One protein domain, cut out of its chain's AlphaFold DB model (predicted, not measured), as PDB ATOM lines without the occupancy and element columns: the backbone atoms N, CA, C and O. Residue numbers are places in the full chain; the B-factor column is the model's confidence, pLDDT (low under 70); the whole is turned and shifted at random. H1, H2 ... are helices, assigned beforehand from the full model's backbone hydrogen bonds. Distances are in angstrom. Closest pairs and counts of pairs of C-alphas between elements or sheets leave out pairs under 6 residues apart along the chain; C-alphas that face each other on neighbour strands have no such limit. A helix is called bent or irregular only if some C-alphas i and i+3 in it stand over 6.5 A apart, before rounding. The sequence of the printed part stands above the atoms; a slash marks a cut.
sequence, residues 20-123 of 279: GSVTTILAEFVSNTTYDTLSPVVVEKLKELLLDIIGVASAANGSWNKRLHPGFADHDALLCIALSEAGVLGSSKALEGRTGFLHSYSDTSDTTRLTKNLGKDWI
ATOM      1  N   GLY A  20     243.821 197.308 305.236       68.31
ATOM      2  CA  GLY A  20     243.337 197.889 303.983       68.31
ATOM      3  C   GLY A  20     243.406 199.420 303.968       68.31
ATOM      4  O   GLY A  20     243.309 200.083 304.997       68.31
ATOM      5  N   SER A  21     243.596 200.016 302.788       84.62
ATOM      6  CA  SER A  21     243.453 201.467 302.636       84.62
ATOM      7  C   SER A  21     241.970 201.854 302.610       84.62
ATOM      8  O   SER A  21     241.119 201.001 302.372       84.62
ATOM      9  N   VAL A  22     241.624 203.130 302.814       86.00
ATOM     10  CA  VAL A  22     240.217 203.570 302.721       86.00
ATOM     11  C   VAL A  22     239.627 203.268 301.341       86.00
ATOM     12  O   VAL A  22     238.497 202.790 301.258       86.00
ATOM     13  N   THR A  23     240.414 203.454 300.276       87.00
ATOM     14  CA  THR A  23     240.051 203.014 298.921       87.00
ATOM     15  C   THR A  23     239.750 201.506 298.881       87.00
ATOM     16  O   THR A  23     238.712 201.110 298.355       87.00
ATOM     17  N   THR A  24     240.606 200.659 299.465       85.88
ATOM     18  CA  THR A  24     240.392 199.200 299.492       85.88
ATOM     19  C   THR A  24     239.163 198.799 300.309       85.88
ATOM     20  O   THR A  24     238.341 198.039 299.812       85.88
ATOM     21  N   ILE A  25     238.990 199.347 301.516       86.44
ATOM     22  CA  ILE A  25     237.863 199.031 302.411       86.44
ATOM     23  C   ILE A  25     236.527 199.373 301.741       86.44
ATOM     24  O   ILE A  25     235.583 198.586 301.794       86.44
ATOM     25  N   LEU A  26     236.439 200.536 301.085       85.75
ATOM     26  CA  LEU A  26     235.241 200.926 300.342       85.75
ATOM     27  C   LEU A  26     234.985 200.006 299.146       85.75
ATOM     28  O   LEU A  26     233.852 199.565 298.961       85.75
ATOM     29  N   ALA A  27     236.016 199.698 298.356       84.94
ATOM     30  CA  ALA A  27     235.884 198.807 297.204       84.94
ATOM     31  C   ALA A  27     235.425 197.401 297.622       84.94
ATOM     32  O   ALA A  27     234.531 196.831 296.994       84.94
ATOM     33  N   GLU A  28     235.982 196.862 298.709       84.88
ATOM     34  CA  GLU A  28     235.584 195.573 299.279       84.88
ATOM     35  C   GLU A  28     234.144 195.598 299.796       84.88
ATOM     36  O   GLU A  28     233.386 194.669 299.519       84.88
ATOM     37  N   PHE A  29     233.734 196.650 300.508       86.75
ATOM     38  CA  PHE A  29     232.354 196.778 300.973       86.75
ATOM     39  C   PHE A  29     231.364 196.823 299.806       86.75
ATOM     40  O   PHE A  29     230.399 196.062 299.800       86.75
ATOM     41  N   VAL A  30     231.615 197.665 298.799       83.69
ATOM     42  CA  VAL A  30     230.743 197.791 297.621       83.69
ATOM     43  C   VAL A  30     230.660 196.470 296.856       83.69
ATOM     44  O   VAL A  30     229.562 196.034 296.531       83.69
ATOM     45  N   SER A  31     231.791 195.795 296.633       83.94
ATOM     46  CA  SER A  31     231.836 194.545 295.856       83.94
ATOM     47  C   SER A  31     231.130 193.372 296.541       83.94
ATOM     48  O   SER A  31     230.675 192.453 295.868       83.94
ATOM     49  N   ASN A  32     231.047 193.386 297.875       83.75
ATOM     50  CA  ASN A  32     230.410 192.323 298.658       83.75
ATOM     51  C   ASN A  32     228.984 192.670 299.117       83.75
ATOM     52  O   ASN A  32     228.286 191.806 299.652       83.75
ATOM     53  N   THR A  33     228.538 193.915 298.929       85.25
ATOM     54  CA  THR A  33     227.167 194.318 299.252       85.25
ATOM     55  C   THR A  33     226.229 193.824 298.157       85.25
ATOM     56  O   THR A  33     226.365 194.174 296.990       85.25
ATOM     57  N   THR A  34     225.239 193.028 298.543       84.81
ATOM     58  CA  THR A  34     224.184 192.532 297.649       84.81
ATOM     59  C   THR A  34     222.814 192.949 298.166       84.81
ATOM     60  O   THR A  34     222.670 193.320 299.333       84.81
ATOM     61  N   TYR A  35     221.787 192.869 297.319       82.81
ATOM     62  CA  TYR A  35     220.411 193.178 297.714       82.81
ATOM     63  C   TYR A  35     219.991 192.444 299.001       82.81
ATOM     64  O   TYR A  35     219.464 193.069 299.916       82.81
ATOM     65  N   ASP A  36     220.322 191.154 299.110       87.38
ATOM     66  CA  ASP A  36     219.962 190.303 300.254       87.38
ATOM     67  C   ASP A  36     220.685 190.681 301.555       87.38
ATOM     68  O   ASP A  36     220.234 190.343 302.649       87.38
ATOM     69  N   THR A  37     221.811 191.394 301.458       84.56
ATOM     70  CA  THR A  37     222.569 191.867 302.629       84.56
ATOM     71  C   THR A  37     222.035 193.179 303.204       84.56
ATOM     72  O   THR A  37     222.447 193.585 304.292       84.56
ATOM     73  N   LEU A  38     221.117 193.852 302.501       86.69
ATOM     74  CA  LEU A  38     220.543 195.124 302.926       86.69
ATOM     75  C   LEU A  38     219.268 194.910 303.744       86.69
ATOM     76  O   LEU A  38     218.418 194.086 303.419       86.69
ATOM     77  N   SER A  39     219.094 195.704 304.803       87.31
ATOM     78  CA  SER A  39     217.838 195.677 305.559       87.31
ATOM     79  C   SER A  39     216.664 196.191 304.704       87.31
ATOM     80  O   SER A  39     216.868 197.093 303.883       87.31
ATOM     81  N   PRO A  40     215.420 195.720 304.929       86.38
ATOM     82  CA  PRO A  40     214.254 196.176 304.167       86.38
ATOM     83  C   PRO A  40     214.063 197.698 304.175       86.38
ATOM     84  O   PRO A  40     213.701 198.287 303.163       86.38
ATOM     85  N   VAL A  41     214.368 198.345 305.302       83.81
ATOM     86  CA  VAL A  41     214.275 199.802 305.470       83.81
ATOM     87  C   VAL A  41     215.266 200.541 304.560       83.81
ATOM     88  O   VAL A  41     214.913 201.547 303.947       83.81
ATOM     89  N   VAL A  42     216.486 200.017 304.416       83.38
ATOM     90  CA  VAL A  42     217.511 200.571 303.515       83.38
ATOM     91  C   VAL A  42     217.121 200.370 302.058       83.38
ATOM     92  O   VAL A  42     217.263 201.288 301.253       83.38
ATOM     93  N   VAL A  43     216.593 199.191 301.724       83.12
ATOM     94  CA  VAL A  43     216.097 198.879 300.379       83.12
ATOM     95  C   VAL A  43     214.963 199.821 299.978       83.12
ATOM     96  O   VAL A  43     214.971 200.347 298.868       83.12
ATOM     97  N   GLU A  44     214.000 200.060 300.866       78.19
ATOM     98  CA  GLU A  44     212.877 200.959 300.592       78.19
ATOM     99  C   GLU A  44     213.362 202.389 300.335       78.19
ATOM    100  O   GLU A  44     213.017 203.004 299.326       78.19
ATOM    101  N   LYS A  45     214.279 202.878 301.174       76.38
ATOM    102  CA  LYS A  45     214.879 204.199 300.996       76.38
ATOM    103  C   LYS A  45     215.708 204.309 299.714       76.38
ATOM    104  O   LYS A  45     215.696 205.354 299.070       76.38
ATOM    105  N   LEU A  46     216.407 203.244 299.313       72.81
ATOM    106  CA  LEU A  46     217.172 203.214 298.063       72.81
ATOM    107  C   LEU A  46     216.235 203.412 296.870       72.81
ATOM    108  O   LEU A  46     216.554 204.185 295.975       72.81
ATOM    109  N   LYS A  47     215.057 202.775 296.877       68.75
ATOM    110  CA  LYS A  47     214.042 202.965 295.828       68.75
ATOM    111  C   LYS A  47     213.525 204.402 295.791       68.75
ATOM    112  O   LYS A  47     213.476 204.995 294.717       68.75
ATOM    113  N   GLU A  48     213.170 204.968 296.946       65.06
ATOM    114  CA  GLU A  48     212.721 206.367 297.051       65.06
ATOM    115  C   GLU A  48     213.754 207.344 296.481       65.06
ATOM    116  O   GLU A  48     213.401 208.334 295.845       65.06
ATOM    117  N   LEU A  49     215.036 207.059 296.701       60.22
ATOM    118  CA  LEU A  49     216.124 207.937 296.301       60.22
ATOM    119  C   LEU A  49     216.631 207.696 294.898       60.22
ATOM    120  O   LEU A  49     217.067 208.652 294.283       60.22
ATOM    121  N   LEU A  50     216.522 206.493 294.344       57.50
ATOM    122  CA  LEU A  50     216.711 206.296 292.907       57.50
ATOM    123  C   LEU A  50     215.701 207.135 292.111       57.50
ATOM    124  O   LEU A  50     216.049 207.695 291.078       57.50
ATOM    125  N   LEU A  51     214.481 207.308 292.632       55.12
ATOM    126  CA  LEU A  51     213.497 208.232 292.063       55.12
ATOM    127  C   LEU A  51     213.865 209.716 292.278       55.12
ATOM    128  O   LEU A  51     213.486 210.552 291.460       55.12
ATOM    129  N   ASP A  52     214.603 210.056 293.343       51.25
ATOM    130  CA  ASP A  52     215.023 211.436 293.655       51.25
ATOM    131  C   ASP A  52     216.351 211.843 292.984       51.25
ATOM    132  O   ASP A  52     216.476 212.980 292.546       51.25
ATOM    133  N   ILE A  53     217.313 210.923 292.828       50.84
ATOM    134  CA  ILE A  53     218.639 211.112 292.196       50.84
ATOM    135  C   ILE A  53     218.509 211.440 290.704       50.84
ATOM    136  O   ILE A  53     219.338 212.164 290.155       50.84
ATOM    137  N   ILE A  54     217.403 211.034 290.071       52.62
ATOM    138  CA  ILE A  54     217.014 211.498 288.729       52.62
ATOM    139  C   ILE A  54     216.809 213.038 288.701       52.62
ATOM    140  O   ILE A  54     216.767 213.652 287.633       52.62
ATOM    141  N   GLY A  55     216.766 213.714 289.857       52.16
ATOM    142  CA  GLY A  55     216.771 215.169 289.979       52.16
ATOM    143  C   GLY A  55     217.893 215.751 290.859       52.16
ATOM    144  O   GLY A  55     217.853 215.608 292.075       52.16
ATOM    145  N   VAL A  56     218.717 216.636 290.248       48.94
ATOM    146  CA  VAL A  56     219.587 217.723 290.825       48.94
ATOM    147  C   VAL A  56     221.111 217.397 290.811       48.94
ATOM    148  O   VAL A  56     221.454 216.252 291.034       48.94
ATOM    149  N   ALA A  57     222.121 218.264 290.526       46.94
ATOM    150  CA  ALA A  57     222.408 219.734 290.555       46.94
ATOM    151  C   ALA A  57     223.377 220.166 289.394       46.94
ATOM    152  O   ALA A  57     223.977 219.291 288.789       46.94
ATOM    153  N   SER A  58     223.588 221.424 288.936       46.75
ATOM    154  CA  SER A  58     223.918 222.721 289.588       46.75
ATOM    155  C   SER A  58     223.487 223.940 288.737       46.75
ATOM    156  O   SER A  58     223.425 223.842 287.516       46.75
ATOM    157  N   ALA A  59     223.213 225.094 289.366       50.50
ATOM    158  CA  ALA A  59     222.610 226.280 288.741       50.50
ATOM    159  C   ALA A  59     223.555 227.487 288.647       50.50
ATOM    160  O   ALA A  59     224.034 227.977 289.666       50.50
ATOM    161  N   ALA A  60     223.739 228.000 287.430       47.81
ATOM    162  CA  ALA A  60     224.375 229.297 287.184       47.81
ATOM    163  C   ALA A  60     223.532 230.213 286.275       47.81
ATOM    164  O   ALA A  60     223.567 231.425 286.439       47.81
ATOM    165  N   ASN A  61     222.760 229.656 285.332       57.09
ATOM    166  CA  ASN A  61     222.093 230.445 284.283       57.09
ATOM    167  C   ASN A  61     220.848 229.766 283.672       57.09
ATOM    168  O   ASN A  61     220.605 229.898 282.475       57.09
ATOM    169  N   GLY A  62     220.124 228.943 284.430       58.00
ATOM    170  CA  GLY A  62     218.955 228.250 283.881       58.00
ATOM    171  C   GLY A  62     219.268 227.139 282.858       58.00
ATOM    172  O   GLY A  62     218.352 226.540 282.296       58.00
ATOM    173  N   SER A  63     220.546 226.834 282.595       64.69
ATOM    174  CA  SER A  63     220.920 225.848 281.577       64.69
ATOM    175  C   SER A  63     220.625 224.402 281.978       64.69
ATOM    176  O   SER A  63     220.452 224.037 283.145       64.69
ATOM    177  N   TRP A  64     220.530 223.549 280.956       66.62
ATOM    178  CA  TRP A  64     220.150 222.146 281.109       66.62
ATOM    179  C   TRP A  64     221.276 221.263 281.656       66.62
ATOM    180  O   TRP A  64     221.013 220.119 282.016       66.62
ATOM    181  N   ASN A  65     222.504 221.781 281.774       66.25
ATOM    182  CA  ASN A  65     223.663 221.043 282.287       66.25
ATOM    183  C   ASN A  65     223.404 220.425 283.674       66.25
ATOM    184  O   ASN A  65     223.810 219.294 283.917       66.25
ATOM    185  N   LYS A  66     222.616 221.097 284.528       67.19
ATOM    186  CA  LYS A  66     222.128 220.566 285.812       67.19
ATOM    187  C   LYS A  66     221.496 219.179 285.694       67.19
ATOM    188  O   LYS A  66     221.631 218.372 286.605       67.19
ATOM    189  N   ARG A  67     220.743 218.938 284.620       72.62
ATOM    190  CA  ARG A  67     220.049 217.664 284.381       72.62
ATOM    191  C   ARG A  67     220.992 216.608 283.807       72.62
ATOM    192  O   ARG A  67     220.748 215.427 283.993       72.62
ATOM    193  N   LEU A  68     222.055 217.038 283.129       73.38
ATOM    194  CA  LEU A  68     223.031 216.150 282.499       73.38
ATOM    195  C   LEU A  68     224.039 215.581 283.500       73.38
ATOM    196  O   LEU A  68     224.454 214.445 283.336       73.38
ATOM    197  N   HIS A  69     224.414 216.334 284.539       69.12
ATOM    198  CA  HIS A  69     225.412 215.893 285.519       69.12
ATOM    199  C   HIS A  69     225.131 214.524 286.165       69.12
ATOM    200  O   HIS A  69     226.052 213.709 286.148       69.12
ATOM    201  N   PRO A  70     223.927 214.221 286.702       75.38
ATOM    202  CA  PRO A  70     223.662 212.883 287.231       75.38
ATOM    203  C   PRO A  70     223.758 211.812 286.135       75.38
ATOM    204  O   PRO A  70     224.384 210.784 286.351       75.38
ATOM    205  N   GLY A  71     223.262 212.094 284.923       75.88
ATOM    206  CA  GLY A  71     223.379 211.167 283.794       75.88
ATOM    207  C   GLY A  71     224.828 210.887 283.378       75.88
ATOM    208  O   GLY A  71     225.164 209.751 283.057       75.88
ATOM    209  N   PHE A  72     225.705 211.894 283.415       79.62
ATOM    210  CA  PHE A  72     227.138 211.702 283.180       79.62
ATOM    211  C   PHE A  72     227.819 210.955 284.328       79.62
ATOM    212  O   PHE A  72     228.651 210.097 284.063       79.62
ATOM    213  N   ALA A  73     227.437 211.212 285.581       77.25
ATOM    214  CA  ALA A  73     227.955 210.458 286.720       77.25
ATOM    215  C   ALA A  73     227.603 208.963 286.620       77.25
ATOM    216  O   ALA A  73     228.477 208.117 286.812       77.25
ATOM    217  N   ASP A  74     226.360 208.638 286.251       80.19
ATOM    218  CA  ASP A  74     225.908 207.258 286.047       80.19
ATOM    219  C   ASP A  74     226.627 206.599 284.861       80.19
ATOM    220  O   ASP A  74     227.103 205.465 284.962       80.19
ATOM    221  N   HIS A  75     226.756 207.321 283.744       85.25
ATOM    222  CA  HIS A  75     227.516 206.873 282.577       85.25
ATOM    223  C   HIS A  75     228.968 206.529 282.944       85.25
ATOM    224  O   HIS A  75     229.453 205.443 282.621       85.25
ATOM    225  N   ASP A  76     229.655 207.435 283.640       83.50
ATOM    226  CA  ASP A  76     231.063 207.275 283.995       83.50
ATOM    227  C   ASP A  76     231.264 206.136 285.002       83.50
ATOM    228  O   ASP A  76     232.245 205.395 284.901       83.50
ATOM    229  N   ALA A  77     230.320 205.933 285.927       83.50
ATOM    230  CA  ALA A  77     230.331 204.796 286.845       83.50
ATOM    231  C   ALA A  77     230.251 203.456 286.096       83.50
ATOM    232  O   ALA A  77     231.071 202.566 286.339       83.50
ATOM    233  N   LEU A  78     229.319 203.322 285.145       86.19
ATOM    234  CA  LEU A  78     229.184 202.111 284.323       86.19
ATOM    235  C   LEU A  78     230.429 201.860 283.466       86.19
ATOM    236  O   LEU A  78     230.888 200.722 283.354       86.19
ATOM    237  N   LEU A  79     231.017 202.918 282.904       90.19
ATOM    238  CA  LEU A  79     232.268 202.819 282.158       90.19
ATOM    239  C   LEU A  79     233.421 202.333 283.049       90.19
ATOM    240  O   LEU A  79     234.185 201.460 282.639       90.19
ATOM    241  N   CYS A  80     233.541 202.854 284.273       86.81
ATOM    242  CA  CYS A  80     234.577 202.431 285.217       86.81
ATOM    243  C   CYS A  80     234.439 200.954 285.607       86.81
ATOM    244  O   CYS A  80     235.451 200.255 285.690       86.81
ATOM    245  N   ILE A  81     233.208 200.466 285.790       87.31
ATOM    246  CA  ILE A  81     232.932 199.041 286.026       87.31
ATOM    247  C   ILE A  81     233.423 198.208 284.837       87.31
ATOM    248  O   ILE A  81     234.226 197.299 285.031       87.31
ATOM    249  N   ALA A  82     233.038 198.569 283.609       87.38
ATOM    250  CA  ALA A  82     233.441 197.833 282.410       87.38
ATOM    251  C   ALA A  82     234.970 197.798 282.216       87.38
ATOM    252  O   ALA A  82     235.537 196.767 281.856       87.38
ATOM    253  N   LEU A  83     235.666 198.910 282.490       88.31
ATOM    254  CA  LEU A  83     237.132 198.966 282.445       88.31
ATOM    255  C   LEU A  83     237.765 198.054 283.504       88.31
ATOM    256  O   LEU A  83     238.729 197.344 283.208       88.31
ATOM    257  N   SER A  84     237.219 198.047 284.720       87.31
ATOM    258  CA  SER A  84     237.675 197.166 285.796       87.31
ATOM    259  C   SER A  84     237.489 195.689 285.433       87.31
ATOM    260  O   SER A  84     238.412 194.895 285.610       87.31
ATOM    261  N   GLU A  85     236.333 195.314 284.880       88.12
ATOM    262  CA  GLU A  85     236.047 193.946 284.419       88.12
ATOM    263  C   GLU A  85     236.970 193.508 283.272       88.12
ATOM    264  O   GLU A  85     237.366 192.345 283.198       88.12
ATOM    265  N   ALA A  86     237.384 194.446 282.417       95.44
ATOM    266  CA  ALA A  86     238.369 194.215 281.362       95.44
ATOM    267  C   ALA A  86     239.825 194.123 281.873       95.44
ATOM    268  O   ALA A  86     240.742 193.905 281.078       95.44
ATOM    269  N   GLY A  87     240.063 194.282 283.180       91.69
ATOM    270  CA  GLY A  87     241.384 194.158 283.800       91.69
ATOM    271  C   GLY A  87     242.237 195.428 283.752       91.69
ATOM    272  O   GLY A  87     243.456 195.353 283.927       91.69
ATOM    273  N   VAL A  88     241.634 196.597 283.518       93.69
ATOM    274  CA  VAL A  88     242.348 197.879 283.582       93.69
ATOM    275  C   VAL A  88     242.795 198.154 285.020       93.69
ATOM    276  O   VAL A  88     242.008 198.084 285.963       93.69
ATOM    277  N   LEU A  89     244.075 198.491 285.196       90.31
ATOM    278  CA  LEU A  89     244.657 198.767 286.508       90.31
ATOM    279  C   LEU A  89     244.406 200.221 286.935       90.31
ATOM    280  O   LEU A  89     244.834 201.157 286.259       90.31
ATOM    281  N   GLY A  90     243.754 200.400 288.087       85.75
ATOM    282  CA  GLY A  90     243.547 201.695 288.741       85.75
ATOM    283  C   GLY A  90     244.578 202.010 289.834       85.75
ATOM    284  O   GLY A  90     245.357 201.155 290.258       85.75
ATOM    285  N   SER A  91     244.572 203.255 290.322       88.69
ATOM    286  CA  SER A  91     245.399 203.662 291.467       88.69
ATOM    287  C   SER A  91     244.939 202.970 292.752       88.69
ATOM    288  O   SER A  91     243.767 203.039 293.113       88.69
ATOM    289  N   SER A  92     245.875 202.376 293.495       87.31
ATOM    290  CA  SER A  92     245.588 201.692 294.765       87.31
ATOM    291  C   SER A  92     245.201 202.630 295.913       87.31
ATOM    292  O   SER A  92     244.713 202.161 296.937       87.31
ATOM    293  N   LYS A  93     245.415 203.945 295.759       88.75
ATOM    294  CA  LYS A  93     245.050 204.989 296.735       88.75
ATOM    295  C   LYS A  93     244.399 206.182 296.038       88.75
ATOM    296  O   LYS A  93     244.831 207.324 296.202       88.75
ATOM    297  N   ALA A  94     243.406 205.913 295.192       88.44
ATOM    298  CA  ALA A  94     242.736 206.938 294.391       88.44
ATOM    299  C   ALA A  94     242.057 208.026 295.244       88.44
ATOM    300  O   ALA A  94     242.007 209.179 294.817       88.44
ATOM    301  N   LEU A  95     241.580 207.693 296.450       88.00
ATOM    302  CA  LEU A  95     240.901 208.644 297.338       88.00
ATOM    303  C   LEU A  95     241.878 209.373 298.266       88.00
ATOM    304  O   LEU A  95     241.922 210.602 298.272       88.00
ATOM    305  N   GLU A  96     242.661 208.614 299.034       89.00
ATOM    306  CA  GLU A  96     243.496 209.114 300.135       89.00
ATOM    307  C   GLU A  96     244.990 209.254 299.811       89.00
ATOM    308  O   GLU A  96     245.781 209.636 300.672       89.00
ATOM    309  N   GLY A  97     245.426 208.893 298.601       88.75
ATOM    310  CA  GLY A  97     246.826 209.049 298.201       88.75
ATOM    311  C   GLY A  97     247.262 210.515 298.235       88.75
ATOM    312  O   GLY A  97     246.437 211.412 298.140       88.75
ATOM    313  N   ARG A  98     248.573 210.789 298.296       88.31
ATOM    314  CA  ARG A  98     249.115 212.167 298.340       88.31
ATOM    315  C   ARG A  98     248.543 213.097 297.254       88.31
ATOM    316  O   ARG A  98     248.403 214.290 297.488       88.31
ATOM    317  N   THR A  99     248.252 212.550 296.076       86.44
ATOM    318  CA  THR A  99     247.615 213.239 294.939       86.44
ATOM    319  C   THR A  99     246.239 212.641 294.613       86.44
ATOM    320  O   THR A  99     245.816 212.646 293.461       86.44
ATOM    321  N   GLY A 100     245.604 212.011 295.599       85.50
ATOM    322  CA  GLY A 100     244.289 211.392 295.499       85.50
ATOM    323  C   GLY A 100     243.171 212.422 295.608       85.50
ATOM    324  O   GLY A 100     243.378 213.550 296.059       85.50
ATOM    325  N   PHE A 101     241.972 212.002 295.213       87.19
ATOM    326  CA  PHE A 101     240.792 212.849 295.066       87.19
ATOM    327  C   PHE A 101     240.539 213.764 296.271       87.19
ATOM    328  O   PHE A 101     240.325 214.964 296.108       87.19
ATOM    329  N   LEU A 102     240.612 213.232 297.493       86.88
ATOM    330  CA  LEU A 102     240.272 213.995 298.695       86.88
ATOM    331  C   LEU A 102     241.251 215.139 298.963       86.88
ATOM    332  O   LEU A 102     240.830 216.205 299.399       86.88
ATOM    333  N   HIS A 103     242.538 214.932 298.683       85.31
ATOM    334  CA  HIS A 103     243.562 215.968 298.815       85.31
ATOM    335  C   HIS A 103     243.552 216.955 297.642       85.31
ATOM    336  O   HIS A 103     244.029 218.074 297.785       85.31
ATOM    337  N   SER A 104     243.001 216.568 296.488       83.56
ATOM    338  CA  SER A 104     242.824 217.475 295.347       83.56
ATOM    339  C   SER A 104     241.655 218.447 295.521       83.56
ATOM    340  O   SER A 104     241.694 219.536 294.957       83.56
ATOM    341  N   TYR A 105     240.623 218.065 296.278       80.88
ATOM    342  CA  TYR A 105     239.397 218.856 296.452       80.88
ATOM    343  C   TYR A 105     239.242 219.475 297.849       80.88
ATOM    344  O   TYR A 105     238.318 220.260 298.065       80.88
ATOM    345  N   SER A 106     240.101 219.126 298.810       83.25
ATOM    346  CA  SER A 106     240.023 219.646 300.173       83.25
ATOM    347  C   SER A 106     241.386 219.715 300.857       83.25
ATOM    348  O   SER A 106     242.131 218.736 300.893       83.25
ATOM    349  N   ASP A 107     241.639 220.848 301.512       81.69
ATOM    350  CA  ASP A 107     242.813 221.052 302.366       81.69
ATOM    351  C   ASP A 107     242.702 220.330 303.725       81.69
ATOM    352  O   ASP A 107     243.681 220.232 304.462       81.69
ATOM    353  N   THR A 108     241.511 219.834 304.087       84.62
ATOM    354  CA  THR A 108     241.202 219.280 305.422       84.62
ATOM    355  C   THR A 108     240.420 217.966 305.345       84.62
ATOM    356  O   THR A 108     239.471 217.731 306.093       84.62
ATOM    357  N   SER A 109     240.804 217.085 304.422       84.19
ATOM    358  CA  SER A 109     240.148 215.787 304.275       84.19
ATOM    359  C   SER A 109     240.372 214.871 305.488       84.19
ATOM    360  O   SER A 109     241.495 214.634 305.924       84.19
ATOM    361  N   ASP A 110     239.274 214.322 306.013       84.56
ATOM    362  CA  ASP A 110     239.273 213.290 307.053       84.56
ATOM    363  C   ASP A 110     238.733 211.986 306.461       84.56
ATOM    364  O   ASP A 110     237.524 211.779 306.316       84.56
ATOM    365  N   THR A 111     239.658 211.105 306.095       84.69
ATOM    366  CA  THR A 111     239.364 209.825 305.444       84.69
ATOM    367  C   THR A 111     238.657 208.844 306.376       84.69
ATOM    368  O   THR A 111     237.957 207.954 305.895       84.69
ATOM    369  N   THR A 112     238.758 209.021 307.699       84.50
ATOM    370  CA  THR A 112     238.116 208.126 308.675       84.50
ATOM    371  C   THR A 112     236.595 208.177 308.574       84.50
ATOM    372  O   THR A 112     235.913 207.186 308.832       84.50
ATOM    373  N   ARG A 113     236.042 209.305 308.114       85.12
ATOM    374  CA  ARG A 113     234.600 209.481 307.904       85.12
ATOM    375  C   ARG A 113     234.034 208.584 306.809       85.12
ATOM    376  O   ARG A 113     232.839 208.319 306.840       85.12
ATOM    377  N   LEU A 114     234.861 208.131 305.866       85.62
ATOM    378  CA  LEU A 114     234.419 207.288 304.753       85.62
ATOM    379  C   LEU A 114     234.126 205.848 305.179       85.62
ATOM    380  O   LEU A 114     233.277 205.195 304.583       85.62
ATOM    381  N   THR A 115     234.815 205.353 306.206       88.12
ATOM    382  CA  THR A 115     234.686 203.964 306.679       88.12
ATOM    383  C   THR A 115     234.042 203.862 308.059       88.12
ATOM    384  O   THR A 115     233.684 202.768 308.504       88.12
ATOM    385  N   LYS A 116     233.859 204.991 308.753       87.88
ATOM    386  CA  LYS A 116     233.198 205.041 310.057       87.88
ATOM    387  C   LYS A 116     231.786 204.456 309.969       87.88
ATOM    388  O   LYS A 116     230.955 204.940 309.213       87.88
ATOM    389  N   ASN A 117     231.523 203.447 310.802       88.62
ATOM    390  CA  ASN A 117     230.234 202.756 310.912       88.62
ATOM    391  C   ASN A 117     229.700 202.180 309.587       88.62
ATOM    392  O   ASN A 117     228.492 201.995 309.435       88.62
ATOM    393  N   LEU A 118     230.591 201.847 308.648       88.38
ATOM    394  CA  LEU A 118     230.217 201.205 307.392       88.38
ATOM    395  C   LEU A 118     229.440 199.900 307.657       88.38
ATOM    396  O   LEU A 118     229.797 199.120 308.543       88.38
ATOM    397  N   GLY A 119     228.332 199.705 306.939       85.44
ATOM    398  CA  GLY A 119     227.398 198.589 307.145       85.44
ATOM    399  C   GLY A 119     226.483 198.708 308.376       85.44
ATOM    400  O   GLY A 119     225.626 197.848 308.574       85.44
ATOM    401  N   LYS A 120     226.632 199.755 309.199       87.00
ATOM    402  CA  LYS A 120     225.780 200.024 310.373       87.00
ATOM    403  C   LYS A 120     224.970 201.301 310.197       87.00
ATOM    404  O   LYS A 120     223.751 201.279 310.349       87.00
ATOM    405  N   ASP A 121     225.649 202.385 309.834       87.25
ATOM    406  CA  ASP A 121     225.034 203.693 309.645       87.25
ATOM    407  C   ASP A 121     224.734 203.906 308.163       87.25
ATOM    408  O   ASP A 121     225.626 204.052 307.327       87.25
ATOM    409  N   TRP A 122     223.449 203.965 307.836       84.94
ATOM    410  CA  TRP A 122     222.980 204.227 306.482       84.94
ATOM    411  C   TRP A 122     222.614 205.704 306.361       84.94
ATOM    412  O   TRP A 122     221.459 206.074 306.547       84.94
ATOM    413  N   ILE A 123     223.599 206.560 306.057       80.19
ATOM    414  CA  ILE A 123     223.427 208.031 305.949       80.19
ATOM    415  C   ILE A 123     222.270 208.392 305.011       80.19
ATOM    416  O   ILE A 123     221.510 209.322 305.263       80.19
TER     417      ILE A 123
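AT A GLANCE: This is residues 20 to 123 of the 279 residues of an uncharacterized protein of Oidiodendron maius Zn (UniProt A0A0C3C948). Picture a loose, open frame of helices round an empty middle, with H1, H2 and H3 as three sides of a rough triangle. The short helices H4 and H5 lie on the side of the frame away from H2, where H5 packs on H1. The 104 printed residues include five named helices, H1 to H5 in chain order, and no named strand; the class is all helix. The whole is loose, with a radius of gyration of the C-alphas of 16.2 A and spans of 43 by 37 by 34 A.

IN THESE COORDINATES: Find C-alpha 22 at (240.217, 203.570, 302.721), where H1 begins; it runs through residues 22 to 32, 15.5 A long. H2, residues 40 to 53, begins at C-alpha 40 at (214.254, 196.176, 304.167) and covers 19.6 A. H3, residues 65 to 85, is the longest helix at 29.9 A; it is only just irregular, with C-alphas 67 and 70 6.6 A apart. Then come H4, residues 101 to 105, and H5, residues 112 to 115, ending at C-alpha 115 at (234.686, 203.964, 306.679).

HOW THE PARTS SIT: Look first at H1 and H5, which touch; their closest C-alphas, those of Val 22 and Thr 115, are 6.8 A apart. H2 and H3 are close but not clearly touching, with the C-alphas of Ile 53 and Pro 70 closest at 7.3 A. They run opposite ways at a steep tilt of 56 degrees. H1 is apart from H2 and H3, and H4 is apart from H3 and H5. Every O i to N i+4 pair is within hydrogen-bond range in H1, H2 and H4, and 15 of 17 are in H3; H5 is too short for such a pair.

THE WHOLE: The farthest C-alphas, those of Gly 20 and Gly 62, are 43.8 A apart. The printed part has no cut. The links H2 to H3 and H3 to H4 are long. Confidence is under 70 at residues 20, 47 to 66 and 69.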